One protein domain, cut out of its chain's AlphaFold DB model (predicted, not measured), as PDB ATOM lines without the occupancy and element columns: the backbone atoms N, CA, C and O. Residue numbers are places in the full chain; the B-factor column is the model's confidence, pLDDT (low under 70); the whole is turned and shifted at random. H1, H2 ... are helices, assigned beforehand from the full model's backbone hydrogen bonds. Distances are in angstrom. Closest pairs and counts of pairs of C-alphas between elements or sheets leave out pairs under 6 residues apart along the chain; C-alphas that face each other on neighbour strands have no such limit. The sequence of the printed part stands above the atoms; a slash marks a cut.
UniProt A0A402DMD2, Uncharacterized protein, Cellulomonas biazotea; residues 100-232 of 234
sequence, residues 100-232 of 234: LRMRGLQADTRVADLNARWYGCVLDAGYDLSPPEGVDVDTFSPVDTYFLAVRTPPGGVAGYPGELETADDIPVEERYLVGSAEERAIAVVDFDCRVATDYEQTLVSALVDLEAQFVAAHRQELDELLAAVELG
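Overview. This is residues 100 to 232 of the 234 residues of an uncharacterized protein of Cellulomonas biazotea (UniProt A0A402DMD2). Two long helices, H5 and H6, meet near their ends as a wide V, with H2 packing on both of them near the corner and H1 crossing H6. H7 turns off from the far end of H6, where residues 216 to 221 and 224 to 232 stick out; at the other end of the length lie the short H4 and much of the long unnamed stretch 150 to 171, while H3, the helix whose centre is nearest to the mean of the C-alphas at 6.7 A, runs beside H5. The printed part has 133 residues with seven named helices, H1 to H7 in order along the chain, and no named strand: the class is all helix. The whole is loose and elongated, with a radius of gyration of the C-alphas of 19.7 A and spans of 58 by 36 by 27 A.

Along the chain. H1, residues 100 to 107, begins at C-alpha 100 (-14.576, -16.557, 0.577) and is 9.6 A long from first to last C-alpha. H2, residues 109 to 124, measures 22.4 A. H3 is residues 142 to 149 and H4 residues 172 to 175. H5, residues 181 to 196, measures 22.5 A and begins at C-alpha 181 (9.010, -34.249, 21.976). H6, residues 199 to 217, is 27.0 A long. H7, residues 219 to 230, is 16.3 A long and ends at C-alpha 230 (-29.365, 2.033, 7.821).

Arrangement. H1 touches H6 with residues 203 to 211 of H6 alone; the closest C-alphas, of Leu 105 and Leu 207, are 6.6 A apart, and the lines are only just about perpendicular, at 72 degrees. H2 touches residues 199 to 206 of H6 at a shallow tilt of 11 degrees, opposite ways, with the closest C-alphas, of Val 111 and Leu 203, 6.5 A apart. H2 also touches H5, through residues 118 to 122 of H2 and 189 to 194 of H5, at a steep tilt of 47 degrees, opposite ways; the closest C-alphas are those of Trp 118 and Cys 193, 5.7 A. H3 is close to H5 but not clearly touching, at a shallow tilt of 7 degrees, opposite ways, with the closest C-alphas, of Ala 149 and Glu 183, 6.8 A apart. H6 and H7 are close but not clearly touching and about perpendicular, at 83 degrees; their closest C-alphas, of Val 215 and Leu 222, are 7.5 A apart. H4 touches no helix. Every O i to N i+4 pair is within hydrogen-bond range in H2, H3, H5, H6 and H7; in H1 it is 3 of 4, and H4 is too short for such a pair.

Size, cuts and confidence. The C-alphas farthest apart, of Gly 155 and Leu 231, are 60.6 A apart. The printed part has no cut. The links from H2 to H3 and from H3 to H4, of 17 and 22 residues, are long. The mean pLDDT of the printed part is 77.8; residues 131 to 140, 145 to 179 and 232 are under 70.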
ATOM      1  N   LEU A 100     -15.849 -17.094   1.082       85.50
ATOM      2  CA  LEU A 100     -14.576 -16.557   0.577       85.50
ATOM      3  C   LEU A 100     -13.376 -17.147   1.316       85.50
ATOM      4  O   LEU A 100     -12.443 -17.644   0.690       85.50
ATOM      5  N   ARG A 101     -13.431 -17.158   2.649       78.94
ATOM      6  CA  ARG A 101     -12.331 -17.660   3.476       78.94
ATOM      7  C   ARG A 101     -12.128 -19.166   3.323       78.94
ATOM      8  O   ARG A 101     -10.995 -19.610   3.234       78.94
ATOM      9  N   MET A 102     -13.209 -19.943   3.283       76.50
ATOM     10  CA  MET A 102     -13.110 -21.404   3.207       76.50
ATOM     11  C   MET A 102     -12.876 -21.886   1.774       76.50
ATOM     12  O   MET A 102     -11.866 -22.513   1.488       76.50
ATOM     13  N   ARG A 103     -13.791 -21.572   0.854       84.06
ATOM     14  CA  ARG A 103     -13.763 -22.076  -0.528       84.06
ATOM     15  C   ARG A 103     -12.906 -21.222  -1.451       84.06
ATOM     16  O   ARG A 103     -12.270 -21.761  -2.347       84.06
ATOM     17  N   GLY A 104     -12.894 -19.905  -1.242       87.31
ATOM     18  CA  GLY A 104     -12.105 -18.989  -2.066       87.31
ATOM     19  C   GLY A 104     -10.607 -19.243  -1.921       87.31
ATOM     20  O   GLY A 104      -9.934 -19.429  -2.927       87.31
ATOM     21  N   LEU A 105     -10.103 -19.343  -0.685       88.38
ATOM     22  CA  LEU A 105      -8.691 -19.668  -0.445       88.38
ATOM     23  C   LEU A 105      -8.326 -21.084  -0.908       88.38
ATOM     24  O   LEU A 105      -7.271 -21.254  -1.505       88.38
ATOM     25  N   GLN A 106      -9.196 -22.080  -0.705       83.62
ATOM     26  CA  GLN A 106      -8.961 -23.447  -1.196       83.62
ATOM     27  C   GLN A 106      -8.848 -23.527  -2.724       83.62
ATOM     28  O   GLN A 106      -8.100 -24.347  -3.242       83.62
ATOM     29  N   ALA A 107      -9.591 -22.691  -3.453       88.31
ATOM     30  CA  ALA A 107      -9.551 -22.650  -4.911       88.31
ATOM     31  C   ALA A 107      -8.454 -21.722  -5.472       88.31
ATOM     32  O   ALA A 107      -8.253 -21.683  -6.689       88.31
ATOM     33  N   ASP A 108      -7.766 -20.948  -4.627       92.56
ATOM     34  CA  ASP A 108      -6.758 -19.990  -5.071       92.56
ATOM     35  C   ASP A 108      -5.432 -20.700  -5.373       92.56
ATOM     36  O   ASP A 108      -4.764 -21.237  -4.488       92.56
ATOM     37  N   THR A 109      -5.003 -20.655  -6.636       93.25
ATOM     38  CA  THR A 109      -3.749 -21.284  -7.087       93.25
ATOM     39  C   THR A 109      -2.512 -20.803  -6.323       93.25
ATOM     40  O   THR A 109      -1.569 -21.566  -6.152       93.25
ATOM     41  N   ARG A 110      -2.510 -19.564  -5.810       93.69
ATOM     42  CA  ARG A 110      -1.393 -19.032  -5.014       93.69
ATOM     43  C   ARG A 110      -1.304 -19.723  -3.660       93.69
ATOM     44  O   ARG A 110      -0.201 -19.890  -3.146       93.69
ATOM     45  N   VAL A 111      -2.453 -20.095  -3.094       91.25
ATOM     46  CA  VAL A 111      -2.553 -20.838  -1.834       91.25
ATOM     47  C   VAL A 111      -2.172 -22.298  -2.060       91.25
ATOM     48  O   VAL A 111      -1.381 -22.823  -1.288       91.25
ATOM     49  N   ALA A 112      -2.620 -22.922  -3.152       89.06
ATOM     50  CA  ALA A 112      -2.177 -24.272  -3.517       89.06
ATOM     51  C   ALA A 112      -0.645 -24.343  -3.702       89.06
ATOM     52  O   ALA A 112       0.024 -25.174  -3.086       89.06
ATOM     53  N   ASP A 113      -0.062 -23.407  -4.459       91.44
ATOM     54  CA  ASP A 113       1.393 -23.314  -4.633       91.44
ATOM     55  C   ASP A 113       2.120 -23.042  -3.307       91.44
ATOM     56  O   ASP A 113       3.246 -23.499  -3.098       91.44
ATOM     57  N   LEU A 114       1.509 -22.260  -2.413       93.75
ATOM     58  CA  LEU A 114       2.046 -21.989  -1.084       93.75
ATOM     59  C   LEU A 114       2.060 -23.255  -0.216       93.75
ATOM     60  O   LEU A 114       3.096 -23.547   0.382       93.75
ATOM     61  N   ASN A 115       0.961 -24.012  -0.194       90.62
ATOM     62  CA  ASN A 115       0.848 -25.285   0.517       90.62
ATOM     63  C   ASN A 115       1.914 -26.269   0.032       90.62
ATOM     64  O   ASN A 115       2.636 -26.837   0.847       90.62
ATOM     65  N   ALA A 116       2.094 -26.395  -1.286       89.50
ATOM     66  CA  ALA A 116       3.108 -27.271  -1.868       89.50
ATOM     67  C   ALA A 116       4.541 -26.883  -1.451       89.50
ATOM     68  O   ALA A 116       5.350 -27.753  -1.128       89.50
ATOM     69  N   ARG A 117       4.866 -25.580  -1.418       93.44
ATOM     70  CA  ARG A 117       6.184 -25.099  -0.956       93.44
ATOM     71  C   ARG A 117       6.406 -25.352   0.531       93.44
ATOM     72  O   ARG A 117       7.496 -25.769   0.915       93.44
ATOM     73  N   TRP A 118       5.397 -25.078   1.353       93.50
ATOM     74  CA  TRP A 118       5.464 -25.334   2.789       93.50
ATOM     75  C   TRP A 118       5.639 -26.830   3.062       93.50
ATOM     76  O   TRP A 118       6.568 -27.209   3.769       93.50
ATOM     77  N   TYR A 119       4.844 -27.678   2.412       89.12
ATOM     78  CA  TYR A 119       4.937 -29.127   2.548       89.12
ATOM     79  C   TYR A 119       6.319 -29.651   2.130       89.12
ATOM     80  O   TYR A 119       6.938 -30.415   2.867       89.12
ATOM     81  N   GLY A 120       6.855 -29.179   0.997       90.12
ATOM     82  CA  GLY A 120       8.210 -29.526   0.559       90.12
ATOM     83  C   GLY A 120       9.284 -29.160   1.590       90.12
ATOM     84  O   GLY A 120      10.176 -29.960   1.846       90.12
ATOM     85  N   CYS A 121       9.163 -28.000   2.242       94.19
ATOM     86  CA  CYS A 121      10.070 -27.596   3.318       94.19
ATOM     87  C   CYS A 121      10.005 -28.541   4.529       94.19
ATOM     88  O   CYS A 121      11.043 -28.928   5.066       94.19
ATOM     89  N   VAL A 122       8.800 -28.943   4.943       87.50
ATOM     90  CA  VAL A 122       8.623 -29.864   6.076       87.50
ATOM     91  C   VAL A 122       9.175 -31.258   5.744       87.50
ATOM     92  O   VAL A 122       9.858 -31.871   6.570       87.50
ATOM     93  N   LEU A 123       8.971 -31.717   4.507       88.88
ATOM     94  CA  LEU A 123       9.531 -32.971   4.009       88.88
ATOM     95  C   LEU A 123      11.068 -32.938   3.958       88.88
ATOM     96  O   LEU A 123      11.712 -33.890   4.398       88.88
ATOM     97  N   ASP A 124      11.665 -31.837   3.490       92.50
ATOM     98  CA  ASP A 124      13.123 -31.630   3.479       92.50
ATOM     99  C   ASP A 124      13.719 -31.599   4.900       92.50
ATOM    100  O   ASP A 124      14.875 -31.982   5.102       92.50
ATOM    101  N   ALA A 125      12.925 -31.199   5.898       88.88
ATOM    102  CA  ALA A 125      13.275 -31.275   7.317       88.88
ATOM    103  C   ALA A 125      13.122 -32.689   7.918       88.88
ATOM    104  O   ALA A 125      13.455 -32.898   9.086       88.88
ATOM    105  N   GLY A 126      12.675 -33.670   7.129       86.94
ATOM    106  CA  GLY A 126      12.589 -35.082   7.508       86.94
ATOM    107  C   GLY A 126      11.228 -35.526   8.040       86.94
ATOM    108  O   GLY A 126      11.120 -36.652   8.526       86.94
ATOM    109  N   TYR A 127      10.199 -34.680   7.943       83.06
ATOM    110  CA  TYR A 127       8.849 -34.990   8.406       83.06
ATOM    111  C   TYR A 127       7.909 -35.177   7.217       83.06
ATOM    112  O   TYR A 127       7.545 -34.223   6.532       83.06
ATOM    113  N   ASP A 128       7.492 -36.418   6.973       82.44
ATOM    114  CA  ASP A 128       6.452 -36.708   5.987       82.44
ATOM    115  C   ASP A 128       5.074 -36.567   6.637       82.44
ATOM    116  O   ASP A 128       4.627 -37.430   7.391       82.44
ATOM    117  N   LEU A 129       4.423 -35.444   6.347       74.69
ATOM    118  CA  LEU A 129       3.068 -35.142   6.798       74.69
ATOM    119  C   LEU A 129       2.022 -35.429   5.717       74.69
ATOM    120  O   LEU A 129       0.923 -34.883   5.789       74.69
ATOM    121  N   SER A 130       2.360 -36.229   4.697       70.25
ATOM    122  CA  SER A 130       1.401 -36.605   3.658       70.25
ATOM    123  C   SER A 130       0.128 -37.122   4.315       70.25
ATOM    124  O   SER A 130       0.199 -37.990   5.195       70.25
ATOM    125  N   PRO A 131      -1.048 -36.634   3.900       63.88
ATOM    126  CA  PRO A 131      -2.267 -37.226   4.381       63.88
ATOM    127  C   PRO A 131      -2.361 -38.677   3.870       63.88
ATOM    128  O   PRO A 131      -1.690 -39.053   2.901       63.88
ATOM    129  N   PRO A 132      -3.187 -39.519   4.513       61.22
ATOM    130  CA  PRO A 132      -3.406 -40.887   4.067       61.22
ATOM    131  C   PRO A 132      -3.831 -40.961   2.595       61.22
ATOM    132  O   PRO A 132      -4.420 -40.026   2.047       61.22
ATOM    133  N   GLU A 133      -3.575 -42.110   1.970       58.84
ATOM    134  CA  GLU A 133      -3.971 -42.380   0.586       58.84
ATOM    135  C   GLU A 133      -5.458 -42.036   0.354       58.84
ATOM    136  O   GLU A 133      -6.339 -42.523   1.065       58.84
ATOM    137  N   GLY A 134      -5.734 -41.184  -0.640       61.66
ATOM    138  CA  GLY A 134      -7.089 -40.727  -0.984       61.66
ATOM    139  C   GLY A 134      -7.465 -39.322  -0.495       61.66
ATOM    140  O   GLY A 134      -8.577 -38.879  -0.777       61.66
ATOM    141  N   VAL A 135      -6.565 -38.613   0.193       60.47
ATOM    142  CA  VAL A 135      -6.718 -37.189   0.534       60.47
ATOM    143  C   VAL A 135      -5.803 -36.342  -0.358       60.47
ATOM    144  O   VAL A 135      -4.608 -36.614  -0.458       60.47
ATOM    145  N   ASP A 136      -6.354 -35.312  -1.006       61.06
ATOM    146  CA  ASP A 136      -5.587 -34.427  -1.890       61.06
ATOM    147  C   ASP A 136      -4.619 -33.531  -1.100       61.06
ATOM    148  O   ASP A 136      -5.032 -32.662  -0.325       61.06
ATOM    149  N   VAL A 137      -3.319 -33.699  -1.370       56.66
ATOM    150  CA  VAL A 137      -2.217 -32.910  -0.785       56.66
ATOM    151  C   VAL A 137      -2.343 -31.408  -1.051       56.66
ATOM    152  O   VAL A 137      -1.891 -30.604  -0.244       56.66
ATOM    153  N   ASP A 138      -3.015 -31.013  -2.132       55.44
ATOM    154  CA  ASP A 138      -3.155 -29.604  -2.532       55.44
ATOM    155  C   ASP A 138      -4.060 -28.806  -1.576       55.44
ATOM    156  O   ASP A 138      -3.979 -27.577  -1.489       55.44
ATOM    157  N   THR A 139      -4.901 -29.510  -0.815       62.12
ATOM    158  CA  THR A 139      -5.752 -28.927   0.234       62.12
ATOM    159  C   THR A 139      -5.141 -29.040   1.628       62.12
ATOM    160  O   THR A 139      -5.693 -28.485   2.574       62.12
ATOM    161  N   PHE A 140      -4.003 -29.731   1.744       66.88
ATOM    162  CA  PHE A 140      -3.330 -29.991   3.005       66.88
ATOM    163  C   PHE A 140      -2.528 -28.766   3.445       66.88
ATOM    164  O   PHE A 140      -1.590 -28.323   2.780       66.88
ATOM    165  N   SER A 141      -2.929 -28.202   4.576       75.50
ATOM    166  CA  SER A 141      -2.380 -26.980   5.143       75.50
ATOM    167  C   SER A 141      -1.718 -27.249   6.502       75.50
ATOM    168  O   SER A 141      -1.921 -28.301   7.118       75.50
ATOM    169  N   PRO A 142      -0.987 -26.274   7.058       77.38
ATOM    170  CA  PRO A 142      -0.459 -26.381   8.410       77.38
ATOM    171  C   PRO A 142      -1.523 -26.630   9.495       77.38
ATOM    172  O   PRO A 142      -1.245 -27.223  10.536       77.38
ATOM    173  N   VAL A 143      -2.765 -26.193   9.265       75.62
ATOM    174  CA  VAL A 143      -3.886 -26.465  10.177       75.62
ATOM    175  C   VAL A 143      -4.244 -27.952  10.166       75.62
ATOM    176  O   VAL A 143      -4.527 -28.526  11.216       75.62
ATOM    177  N   ASP A 144      -4.170 -28.602   9.008       71.88
ATOM    178  CA  ASP A 144      -4.411 -30.040   8.884       71.88
ATOM    179  C   ASP A 144      -3.318 -30.851   9.580       71.88
ATOM    180  O   ASP A 144      -3.610 -31.893  10.157       71.88
ATOM    181  N   THR A 145      -2.088 -30.332   9.634       68.56
ATOM    182  CA  THR A 145      -0.995 -30.917  10.432       68.56
ATOM    183  C   THR A 145      -1.275 -30.861  11.923       68.56
ATOM    184  O   THR A 145      -1.086 -31.858  12.616       68.56
ATOM    185  N   TYR A 146      -1.770 -29.728  12.424       69.12
ATOM    186  CA  TYR A 146      -2.213 -29.635  13.814       69.12
ATOM    187  C   TYR A 146      -3.322 -30.655  14.101       69.12
ATOM    188  O   TYR A 146      -3.237 -31.418  15.061       69.12
ATOM    189  N   PHE A 147      -4.336 -30.735  13.234       67.81
ATOM    190  CA  PHE A 147      -5.404 -31.718  13.400       67.81
ATOM    191  C   PHE A 147      -4.911 -33.161  13.284       67.81
ATOM    192  O   PHE A 147      -5.427 -34.025  13.987       67.81
ATOM    193  N   LEU A 148      -3.914 -33.429  12.442       66.56
ATOM    194  CA  LEU A 148      -3.263 -34.728  12.345       66.56
ATOM    195  C   LEU A 148      -2.521 -35.063  13.645       66.56
ATOM    196  O   LEU A 148      -2.687 -36.167  14.154       66.56
ATOM    197  N   ALA A 149      -1.779 -34.121  14.229       66.19
ATOM    198  CA  ALA A 149      -1.064 -34.311  15.495       66.19
ATOM    199  C   ALA A 149      -2.022 -34.577  16.670       66.19
ATOM    200  O   ALA A 149      -1.818 -35.518  17.435       66.19
ATOM    201  N   VAL A 150      -3.124 -33.824  16.753       63.69
ATOM    202  CA  VAL A 150      -4.194 -34.017  17.753       63.69
ATOM    203  C   VAL A 150      -4.943 -35.340  17.558       63.69
ATOM    204  O   VAL A 150      -5.675 -35.768  18.438       63.69
ATOM    205  N   ARG A 151      -4.795 -36.004  16.411       63.72
ATOM    206  CA  ARG A 151      -5.476 -37.270  16.095       63.72
ATOM    207  C   ARG A 151      -4.542 -38.473  16.051       63.72
ATOM    208  O   ARG A 151      -5.020 -39.601  16.044       63.72
ATOM    209  N   THR A 152      -3.232 -38.247  16.028       60.34
ATOM    210  CA  THR A 152      -2.231 -39.307  15.917       60.34
ATOM    211  C   THR A 152      -1.803 -39.749  17.316       60.34
ATOM    212  O   THR A 152      -1.282 -38.925  18.071       60.34
ATOM    213  N   PRO A 153      -2.003 -41.024  17.688       58.12
ATOM    214  CA  PRO A 153      -1.489 -41.569  18.936       58.12
ATOM    215  C   PRO A 153       0.043 -41.751  18.877       58.12
ATOM    216  O   PRO A 153       0.613 -41.844  17.783       58.12
ATOM    217  N   PRO A 154       0.727 -41.908  20.027       55.19
ATOM    218  CA  PRO A 154       2.187 -42.065  20.121       55.19
ATOM    219  C   PRO A 154       2.775 -43.220  19.301       55.19
ATOM    220  O   PRO A 154       3.950 -43.206  18.948       55.19
ATOM    221  N   GLY A 155       1.962 -44.223  18.957       59.47
ATOM    222  CA  GLY A 155       2.354 -45.309  18.055       59.47
ATOM    223  C   GLY A 155       2.580 -44.880  16.598       59.47
ATOM    224  O   GLY A 155       2.927 -45.727  15.776       59.47
ATOM    225  N   GLY A 156       2.362 -43.602  16.258       53.16
ATOM    226  CA  GLY A 156       2.629 -43.029  14.935       53.16
ATOM    227  C   GLY A 156       1.634 -43.444  13.851       53.16
ATOM    228  O   GLY A 156       1.845 -43.161  12.674       53.16
ATOM    229  N   VAL A 157       0.545 -44.123  14.221       53.94
ATOM    230  CA  VAL A 157      -0.507 -44.509  13.277       53.94
ATOM    231  C   VAL A 157      -1.400 -43.299  13.044       53.94
ATOM    232  O   VAL A 157      -2.322 -43.050  13.814       53.94
ATOM    233  N   ALA A 158      -1.121 -42.548  11.978       47.31
ATOM    234  CA  ALA A 158      -2.008 -41.500  11.490       47.31
ATOM    235  C   ALA A 158      -3.399 -42.096  11.224       47.31
ATOM    236  O   ALA A 158      -3.605 -42.860  10.280       47.31
ATOM    237  N   GLY A 159      -4.355 -41.774  12.087       46.34
ATOM    238  CA  GLY A 159      -5.728 -42.233  11.982       46.34
ATOM    239  C   GLY A 159      -6.658 -41.114  12.404       46.34
ATOM    240  O   GLY A 159      -6.419 -40.439  13.397       46.34
ATOM    241  N   TYR A 160      -7.748 -40.917  11.664       42.81
ATOM    242  CA  TYR A 160      -8.934 -40.332  12.279       42.81
ATOM    243  C   TYR A 160      -9.265 -41.236  13.472       42.81
ATOM    244  O   TYR A 160      -9.451 -42.431  13.219       42.81
ATOM    245  N   PRO A 161      -9.305 -40.755  14.730       41.53
ATOM    246  CA  PRO A 161      -9.835 -41.562  15.812       41.53
ATOM    247  C   PRO A 161     -11.240 -41.965  15.378       41.53
ATOM    248  O   PRO A 161     -12.141 -41.133  15.251       41.53
ATOM    249  N   GLY A 162     -11.376 -43.242  15.020       39.78
ATOM    250  CA  GLY A 162     -12.670 -43.851  14.812       39.78
ATOM    251  C   GLY A 162     -13.453 -43.684  16.104       39.78
ATOM    252  O   GLY A 162     -12.873 -43.666  17.187       39.78
ATOM    253  N   GLU A 163     -14.765 -43.562  15.968       41.62
ATOM    254  CA  GLU A 163     -15.781 -43.385  17.012       41.62
ATOM    255  C   GLU A 163     -15.801 -44.483  18.112       41.62
ATOM    256  O   GLU A 163     -16.836 -44.710  18.730       41.62
ATOM    257  N   LEU A 164     -14.714 -45.230  18.335       39.44
ATOM    258  CA  LEU A 164     -14.717 -46.525  19.012       39.44
ATOM    259  C   LEU A 164     -13.760 -46.670  20.202       39.44
ATOM    260  O   LEU A 164     -13.804 -47.718  20.838       39.44
ATOM    261  N   GLU A 165     -12.978 -45.655  20.576       45.81
ATOM    262  CA  GLU A 165     -12.263 -45.660  21.864       45.81
ATOM    263  C   GLU A 165     -12.514 -44.347  22.610       45.81
ATOM    264  O   GLU A 165     -12.261 -43.256  22.098       45.81
ATOM    265  N   THR A 166     -13.078 -44.437  23.815       47.19
ATOM    266  CA  THR A 166     -13.238 -43.280  24.696       47.19
ATOM    267  C   THR A 166     -11.862 -42.878  25.204       47.19
ATOM    268  O   THR A 166     -11.157 -43.702  25.780       47.19
ATOM    269  N   ALA A 167     -11.495 -41.609  25.005       51.72
ATOM    270  CA  ALA A 167     -10.192 -41.051  25.364       51.72
ATOM    271  C   ALA A 167      -9.780 -41.303  26.831       51.72
ATOM    272  O   ALA A 167      -8.605 -41.187  27.151       51.72
ATOM    273  N   ASP A 168     -10.716 -41.663  27.710       51.75
ATOM    274  CA  ASP A 168     -10.537 -41.774  29.157       51.75
ATOM    275  C   ASP A 168      -9.599 -42.901  29.630       51.75
ATOM    276  O   ASP A 168      -9.001 -42.751  30.695       51.75
ATOM    277  N   ASP A 169      -9.404 -43.971  28.851       48.62
ATOM    278  CA  ASP A 169      -8.610 -45.149  29.262       48.62
ATOM    279  C   ASP A 169      -7.112 -45.073  28.908       48.62
ATOM    280  O   ASP A 169      -6.325 -45.935  29.307       48.62
ATOM    281  N   ILE A 170      -6.699 -44.041  28.174       51.31
ATOM    282  CA  ILE A 170      -5.308 -43.830  27.766       51.31
ATOM    283  C   ILE A 170      -4.712 -42.744  28.685       51.31
ATOM    284  O   ILE A 170      -5.389 -41.740  28.920       51.31
ATOM    285  N   PRO A 171      -3.501 -42.887  29.256       55.53
ATOM    286  CA  PRO A 171      -2.823 -41.790  29.962       55.53
ATOM    287  C   PRO A 171      -2.760 -40.530  29.087       55.53
ATOM    288  O   PRO A 171      -2.637 -40.649  27.871       55.53
ATOM    289  N   VAL A 172      -2.905 -39.322  29.646       54.81
ATOM    290  CA  VAL A 172      -3.062 -38.098  28.825       54.81
ATOM    291  C   VAL A 172      -1.842 -37.848  27.933       54.81
ATOM    292  O   VAL A 172      -1.985 -37.426  26.789       54.81
ATOM    293  N   GLU A 173      -0.674 -38.246  28.426       53.16
ATOM    294  CA  GLU A 173       0.634 -38.216  27.775       53.16
ATOM    295  C   GLU A 173       0.744 -39.238  26.628       53.16
ATOM    296  O   GLU A 173       1.652 -39.172  25.801       53.16
ATOM    297  N   GLU A 174      -0.178 -40.201  26.583       51.03
ATOM    298  CA  GLU A 174      -0.229 -41.294  25.616       51.03
ATOM    299  C   GLU A 174      -1.430 -41.191  24.657       51.03
ATOM    300  O   GLU A 174      -1.553 -42.000  23.736       51.03
ATOM    301  N   ARG A 175      -2.332 -40.216  24.845       55.84
ATOM    302  CA  ARG A 175      -3.551 -40.076  24.023       55.84
ATOM    303  C   ARG A 175      -3.241 -39.593  22.612       55.84
ATOM    304  O   ARG A 175      -3.792 -40.120  21.648       55.84
ATOM    305  N   TYR A 176      -2.360 -38.601  22.495       61.88
ATOM    306  CA  TYR A 176      -2.071 -37.882  21.254       61.88
ATOM    307  C   TYR A 176      -0.603 -37.459  21.217       61.88
ATOM    308  O   TYR A 176       0.064 -37.438  22.246       61.88
ATOM    309  N   LEU A 177      -0.097 -37.063  20.046       63.72
ATOM    310  CA  LEU A 177       1.241 -36.472  19.949       63.72
ATOM    311  C   LEU A 177       1.357 -35.134  20.706       63.72
ATOM    312  O   LEU A 177       2.471 -34.700  20.975       63.72
ATOM    313  N   VAL A 178       0.251 -34.481  21.064       64.19
ATOM    314  CA  VAL A 178       0.234 -33.186  21.768       64.19
ATOM    315  C   VAL A 178       1.087 -33.236  23.040       64.19
ATOM    316  O   VAL A 178       0.851 -34.071  23.906       64.19
ATOM    317  N   GLY A 179       2.082 -32.349  23.155       66.94
ATOM    318  CA  GLY A 179       2.970 -32.297  24.322       66.94
ATOM    319  C   GLY A 179       4.136 -33.297  24.285       66.94
ATOM    320  O   GLY A 179       5.001 -33.261  25.163       66.94
ATOM    321  N   SER A 180       4.239 -34.145  23.257       72.38
ATOM    322  CA  SER A 180       5.407 -35.011  23.034       72.38
ATOM    323  C   SER A 180       6.620 -34.232  22.505       72.38
ATOM    324  O   SER A 180       6.515 -33.099  22.027       72.38
ATOM    325  N   ALA A 181       7.810 -34.836  22.579       76.12
ATOM    326  CA  ALA A 181       9.010 -34.249  21.976       76.12
ATOM    327  C   ALA A 181       8.900 -34.199  20.443       76.12
ATOM    328  O   ALA A 181       9.380 -33.257  19.810       76.12
ATOM    329  N   GLU A 182       8.237 -35.193  19.860       74.00
ATOM    330  CA  GLU A 182       7.986 -35.330  18.434       74.00
ATOM    331  C   GLU A 182       7.053 -34.230  17.911       74.00
ATOM    332  O   GLU A 182       7.371 -33.598  16.904       74.00
ATOM    333  N   GLU A 183       5.948 -33.938  18.604       77.25
ATOM    334  CA  GLU A 183       5.039 -32.842  18.233       77.25
ATOM    335  C   GLU A 183       5.716 -31.483  18.318       77.25
ATOM    336  O   GLU A 183       5.625 -30.708  17.368       77.25
ATOM    337  N   ARG A 184       6.481 -31.222  19.384       80.88
ATOM    338  CA  ARG A 184       7.282 -29.995  19.480       80.88
ATOM    339  C   ARG A 184       8.252 -29.849  18.315       80.88
ATOM    340  O   ARG A 184       8.394 -28.757  17.771       80.88
ATOM    341  N   ALA A 185       8.924 -30.931  17.927       83.06
ATOM    342  CA  ALA A 185       9.865 -30.895  16.817       83.06
ATOM    343  C   ALA A 185       9.156 -30.600  15.481       83.06
ATOM    344  O   ALA A 185       9.620 -29.745  14.726       83.06
ATOM    345  N   ILE A 186       7.994 -31.219  15.236       82.12
ATOM    346  CA  ILE A 186       7.144 -30.928  14.071       82.12
ATOM    347  C   ILE A 186       6.660 -29.473  14.097       82.12
ATOM    348  O   ILE A 186       6.731 -28.797  13.076       82.12
ATOM    349  N   ALA A 187       6.211 -28.964  15.247       83.69
ATOM    350  CA  ALA A 187       5.714 -27.598  15.390       83.69
ATOM    351  C   ALA A 187       6.803 -26.544  15.123       83.69
ATOM    352  O   ALA A 187       6.540 -25.528  14.479       83.69
ATOM    353  N   VAL A 188       8.041 -26.790  15.569       87.06
ATOM    354  CA  VAL A 188       9.186 -25.915  15.262       87.06
ATOM    355  C   VAL A 188       9.495 -25.926  13.764       87.06
ATOM    356  O   VAL A 188       9.710 -24.863  13.183       87.06
ATOM    357  N   VAL A 189       9.476 -27.099  13.124       89.06
ATOM    358  CA  VAL A 189       9.661 -27.213  11.671       89.06
ATOM    359  C   VAL A 189       8.534 -26.519  10.906       89.06
ATOM    360  O   VAL A 189       8.819 -25.763   9.981       89.06
ATOM    361  N   ASP A 190       7.272 -26.710  11.301       88.50
ATOM    362  CA  ASP A 190       6.126 -26.003  10.722       88.50
ATOM    363  C   ASP A 190       6.325 -24.486  10.802       88.50
ATOM    364  O   ASP A 190       6.217 -23.794   9.789       88.50
ATOM    365  N   PHE A 191       6.682 -23.968  11.980       90.38
ATOM    366  CA  PHE A 191       6.952 -22.547  12.171       90.38
ATOM    367  C   PHE A 191       8.064 -22.046  11.238       90.38
ATOM    368  O   PHE A 191       7.855 -21.081  10.496       90.38
ATOM    369  N   ASP A 192       9.217 -22.720  11.224       93.06
ATOM    370  CA  ASP A 192      10.360 -22.342  10.388       93.06
ATOM    371  C   ASP A 192       9.988 -22.382   8.891       93.06
ATOM    372  O   ASP A 192      10.327 -21.465   8.138       93.06
ATOM    373  N   CYS A 193       9.207 -23.376   8.462       94.38
ATOM    374  CA  CYS A 193       8.736 -23.499   7.084       94.38
ATOM    375  C   CYS A 193       7.683 -22.454   6.704       94.38
ATOM    376  O   CYS A 193       7.709 -21.937   5.582       94.38
ATOM    377  N   ARG A 194       6.775 -22.074   7.610       93.56
ATOM    378  CA  ARG A 194       5.828 -20.970   7.374       93.56
ATOM    379  C   ARG A 194       6.552 -19.639   7.215       93.56
ATOM    380  O   ARG A 194       6.187 -18.853   6.344       93.56
ATOM    381  N   VAL A 195       7.587 -19.403   8.023       95.19
ATOM    382  CA  VAL A 195       8.445 -18.218   7.900       95.19
ATOM    383  C   VAL A 195       9.203 -18.247   6.574       95.19
ATOM    384  O   VAL A 195       9.166 -17.270   5.833       95.19
ATOM    385  N   ALA A 196       9.837 -19.370   6.226       96.12
ATOM    386  CA  ALA A 196      10.629 -19.497   5.001       96.12
ATOM    387  C   ALA A 196       9.809 -19.348   3.706       96.12
ATOM    388  O   ALA A 196      10.367 -19.024   2.658       96.12
ATOM    389  N   THR A 197       8.499 -19.597   3.765       94.81
ATOM    390  CA  THR A 197       7.586 -19.525   2.613       94.81
ATOM    391  C   THR A 197       6.718 -18.267   2.586       94.81
ATOM    392  O   THR A 197       5.876 -18.146   1.693       94.81
ATOM    393  N   ASP A 198       6.910 -17.340   3.534       95.81
ATOM    394  CA  ASP A 198       6.052 -16.166   3.737       95.81
ATOM    395  C   ASP A 198       4.561 -16.552   3.812       95.81
ATOM    396  O   ASP A 198       3.688 -15.905   3.218       95.81
ATOM    397  N   TYR A 199       4.265 -17.652   4.514       93.19
ATOM    398  CA  TYR A 199       2.970 -18.326   4.447       93.19
ATOM    399  C   TYR A 199       1.817 -17.418   4.866       93.19
ATOM    400  O   TYR A 199       0.848 -17.239   4.127       93.19
ATOM    401  N   GLU A 200       1.935 -16.787   6.033       91.50
ATOM    402  CA  GLU A 200       0.894 -15.907   6.566       91.50
ATOM    403  C   GLU A 200       0.668 -14.687   5.663       91.50
ATOM    404  O   GLU A 200      -0.466 -14.378   5.300       91.50
ATOM    405  N   GLN A 201       1.750 -14.030   5.239       94.06
ATOM    406  CA  GLN A 201       1.699 -12.859   4.361       94.06
ATOM    407  C   GLN A 201       1.003 -13.195   3.032       94.06
ATOM    408  O   GLN A 201       0.167 -12.421   2.561       94.06
ATOM    409  N   THR A 202       1.328 -14.349   2.446       93.75
ATOM    410  CA  THR A 202       0.753 -14.809   1.178       93.75
ATOM    411  C   THR A 202      -0.727 -15.152   1.329       93.75
ATOM    412  O   THR A 202      -1.535 -14.724   0.503       93.75
ATOM    413  N   LEU A 203      -1.107 -15.856   2.401       91.38
ATOM    414  CA  LEU A 203      -2.499 -16.211   2.679       91.38
ATOM    415  C   LEU A 203      -3.368 -14.964   2.906       91.38
ATOM    416  O   LEU A 203      -4.453 -14.851   2.337       91.38
ATOM    417  N   VAL A 204      -2.870 -13.999   3.689       93.69
ATOM    418  CA  VAL A 204      -3.550 -12.717   3.927       93.69
ATOM    419  C   VAL A 204      -3.696 -11.933   2.627       93.69
ATOM    420  O   VAL A 204      -4.781 -11.437   2.338       93.69
ATOM    421  N   SER A 205      -2.638 -11.849   1.813       95.38
ATOM    422  CA  SER A 205      -2.714 -11.167   0.516       95.38
ATOM    423  C   SER A 205      -3.740 -11.821  -0.408       95.38
ATOM    424  O   SER A 205      -4.493 -11.115  -1.074       95.38
ATOM    425  N   ALA A 206      -3.795 -13.154  -0.440       95.31
ATOM    426  CA  ALA A 206      -4.766 -13.869  -1.254       95.31
ATOM    427  C   ALA A 206      -6.204 -13.583  -0.803       95.31
ATOM    428  O   ALA A 206      -7.052 -13.277  -1.641       95.31
ATOM    429  N   LEU A 207      -6.457 -13.601   0.510       93.88
ATOM    430  CA  LEU A 207      -7.769 -13.288   1.075       93.88
ATOM    431  C   LEU A 207      -8.198 -11.853   0.756       93.88
ATOM    432  O   LEU A 207      -9.307 -11.655   0.272       93.88
ATOM    433  N   VAL A 208      -7.314 -10.872   0.958       96.06
ATOM    434  CA  VAL A 208      -7.603  -9.459   0.658       96.06
ATOM    435  C   VAL A 208      -7.962  -9.271  -0.816       96.06
ATOM    436  O   VAL A 208      -8.910  -8.553  -1.133       96.06
ATOM    437  N   ASP A 209      -7.252  -9.936  -1.729       96.88
ATOM    438  CA  ASP A 209      -7.560  -9.854  -3.157       96.88
ATOM    439  C   ASP A 209      -8.906 -10.504  -3.503       96.88
ATOM    440  O   ASP A 209      -9.640  -9.983  -4.346       96.88
ATOM    441  N   LEU A 210      -9.246 -11.630  -2.866       96.00
ATOM    442  CA  LEU A 210     -10.542 -12.296  -3.032       96.00
ATOM    443  C   LEU A 210     -11.687 -11.429  -2.496       96.00
ATOM    444  O   LEU A 210     -12.708 -11.272  -3.165       96.00
ATOM    445  N   GLU A 211     -11.509 -10.817  -1.326       95.25
ATOM    446  CA  GLU A 211     -12.467  -9.879  -0.736       95.25
ATOM    447  C   GLU A 211     -12.644  -8.639  -1.620       95.25
ATOM    448  O   GLU A 211     -13.771  -8.230  -1.894       95.25
ATOM    449  N   ALA A 212     -11.554  -8.073  -2.145       97.06
ATOM    450  CA  ALA A 212     -11.614  -6.934  -3.058       97.06
ATOM    451  C   ALA A 212     -12.360  -7.275  -4.358       97.06
ATOM    452  O   ALA A 212     -13.166  -6.470  -4.837       97.06
ATOM    453  N   GLN A 213     -12.132  -8.467  -4.916       95.94
ATOM    454  CA  GLN A 213     -12.866  -8.962  -6.083       95.94
ATOM    455  C   GLN A 213     -14.350  -9.158  -5.775       95.94
ATOM    456  O   GLN A 213     -15.193  -8.736  -6.568       95.94
ATOM    457  N   PHE A 214     -14.676  -9.734  -4.617       96.38
ATOM    458  CA  PHE A 214     -16.055  -9.923  -4.180       96.38
ATOM    459  C   PHE A 214     -16.783  -8.587  -4.017       96.38
ATOM    460  O   PHE A 214     -17.853  -8.392  -4.589       96.38
ATOM    461  N   VAL A 215     -16.174  -7.627  -3.315       97.00
ATOM    462  CA  VAL A 215     -16.730  -6.277  -3.147       97.00
ATOM    463  C   VAL A 215     -16.906  -5.584  -4.494       97.00
ATOM    464  O   VAL A 215     -17.908  -4.909  -4.709       97.00
ATOM    465  N   ALA A 216     -15.962  -5.737  -5.424       97.56
ATOM    466  CA  ALA A 216     -16.095  -5.162  -6.759       97.56
ATOM    467  C   ALA A 216     -17.246  -5.800  -7.557       97.56
ATOM    468  O   ALA A 216     -17.976  -5.079  -8.238       97.56
ATOM    469  N   ALA A 217     -17.419  -7.121  -7.460       97.00
ATOM    470  CA  ALA A 217     -18.464  -7.866  -8.157       97.00
ATOM    471  C   ALA A 217     -19.868  -7.610  -7.586       97.00
ATOM    472  O   ALA A 217     -20.828  -7.547  -8.349       97.00
ATOM    473  N   HIS A 218     -19.971  -7.406  -6.272       97.00
ATOM    474  CA  HIS A 218     -21.239  -7.260  -5.551       97.00
ATOM    475  C   HIS A 218     -21.474  -5.850  -5.004       97.00
ATOM    476  O   HIS A 218     -22.300  -5.665  -4.116       97.00
ATOM    477  N   ARG A 219     -20.764  -4.835  -5.517       96.56
ATOM    478  CA  ARG A 219     -20.826  -3.464  -4.982       96.56
ATOM    479  C   ARG A 219     -22.258  -2.951  -4.855       96.56
ATOM    480  O   ARG A 219     -22.613  -2.429  -3.812       96.56
ATOM    481  N   GLN A 220     -23.068  -3.134  -5.896       97.44
ATOM    482  CA  GLN A 220     -24.452  -2.667  -5.882       97.44
ATOM    483  C   GLN A 220     -25.289  -3.377  -4.805       97.44
ATOM    484  O   GLN A 220     -25.985  -2.710  -4.053       97.44
ATOM    485  N   GLU A 221     -25.199  -4.706  -4.701       95.50
ATOM    486  CA  GLU A 221     -25.941  -5.482  -3.695       95.50
ATOM    487  C   GLU A 221     -25.494  -5.137  -2.265       95.50
ATOM    488  O   GLU A 221     -26.315  -5.081  -1.355       95.50
ATOM    489  N   LEU A 222     -24.199  -4.862  -2.068       96.00
ATOM    490  CA  LEU A 222     -23.649  -4.403  -0.791       96.00
ATOM    491  C   LEU A 222     -24.137  -2.992  -0.435       96.00
ATOM    492  O   LEU A 222     -24.495  -2.755   0.716       96.00
ATOM    493  N   ASP A 223     -24.186  -2.075  -1.403       96.25
ATOM    494  CA  ASP A 223     -24.719  -0.722  -1.207       96.25
ATOM    495  C   ASP A 223     -26.225  -0.764  -0.865       96.25
ATOM    496  O   ASP A 223     -26.686  -0.041   0.020       96.25
ATOM    497  N   GLU A 224     -26.991  -1.643  -1.521       94.38
ATOM    498  CA  GLU A 224     -28.417  -1.873  -1.242       94.38
ATOM    499  C   GLU A 224     -28.641  -2.494   0.146       94.38
ATOM    500  O   GLU A 224     -29.515  -2.037   0.889       94.38
ATOM    501  N   LEU A 225     -27.819  -3.475   0.536       91.56
ATOM    502  CA  LEU A 225     -27.841  -4.063   1.876       91.56
ATOM    503  C   LEU A 225     -27.530  -3.014   2.953       91.56
ATOM    504  O   LEU A 225     -28.252  -2.929   3.946       91.56
ATOM    505  N   LEU A 226     -26.487  -2.201   2.762       91.75
ATOM    506  CA  LEU A 226     -26.128  -1.129   3.696       91.75
ATOM    507  C   LEU A 226     -27.279  -0.133   3.864       91.75
ATOM    508  O   LEU A 226     -27.650   0.182   4.992       91.75
ATOM    509  N   ALA A 227     -27.897   0.297   2.761       91.69
ATOM    510  CA  ALA A 227     -29.045   1.194   2.809       91.69
ATOM    511  C   ALA A 227     -30.245   0.571   3.547       91.69
ATOM    512  O   ALA A 227     -30.898   1.258   4.332       91.69
ATOM    513  N   ALA A 228     -30.526  -0.718   3.334       85.50
ATOM    514  CA  ALA A 228     -31.612  -1.424   4.016       85.50
ATOM    515  C   ALA A 228     -31.385  -1.499   5.538       85.50
ATOM    516  O   ALA A 228     -32.308  -1.246   6.317       85.50
ATOM    517  N   VAL A 229     -30.145  -1.770   5.963       83.88
ATOM    518  CA  VAL A 229     -29.757  -1.788   7.382       83.88
ATOM    519  C   VAL A 229     -29.846  -0.388   8.002       83.88
ATOM    520  O   VAL A 229     -30.410  -0.230   9.083       83.88
ATOM    521  N   GLU A 230     -29.345   0.647   7.323       83.00
ATOM    522  CA  GLU A 230     -29.365   2.033   7.821       83.00
ATOM    523  C   GLU A 230     -30.781   2.620   7.932       83.00
ATOM    524  O   GLU A 230     -31.049   3.444   8.808       83.00
ATOM    525  N   LEU A 231     -31.701   2.195   7.063       76.94
ATOM    526  CA  LEU A 231     -33.098   2.635   7.061       76.94
ATOM    527  C   LEU A 231     -33.991   1.849   8.033       76.94
ATOM    528  O   LEU A 231     -35.189   2.132   8.101       76.94
ATOM    529  N   GLY A 232     -33.438   0.885   8.780       65.00
ATOM    530  CA  GLY A 232     -34.208   0.031   9.688       65.00
ATOM    531  C   GLY A 232     -35.229  -0.837   8.951       65.00
ATOM    532  O   GLY A 232     -36.314  -1.084   9.464       65.00
TER     533      GLY A 232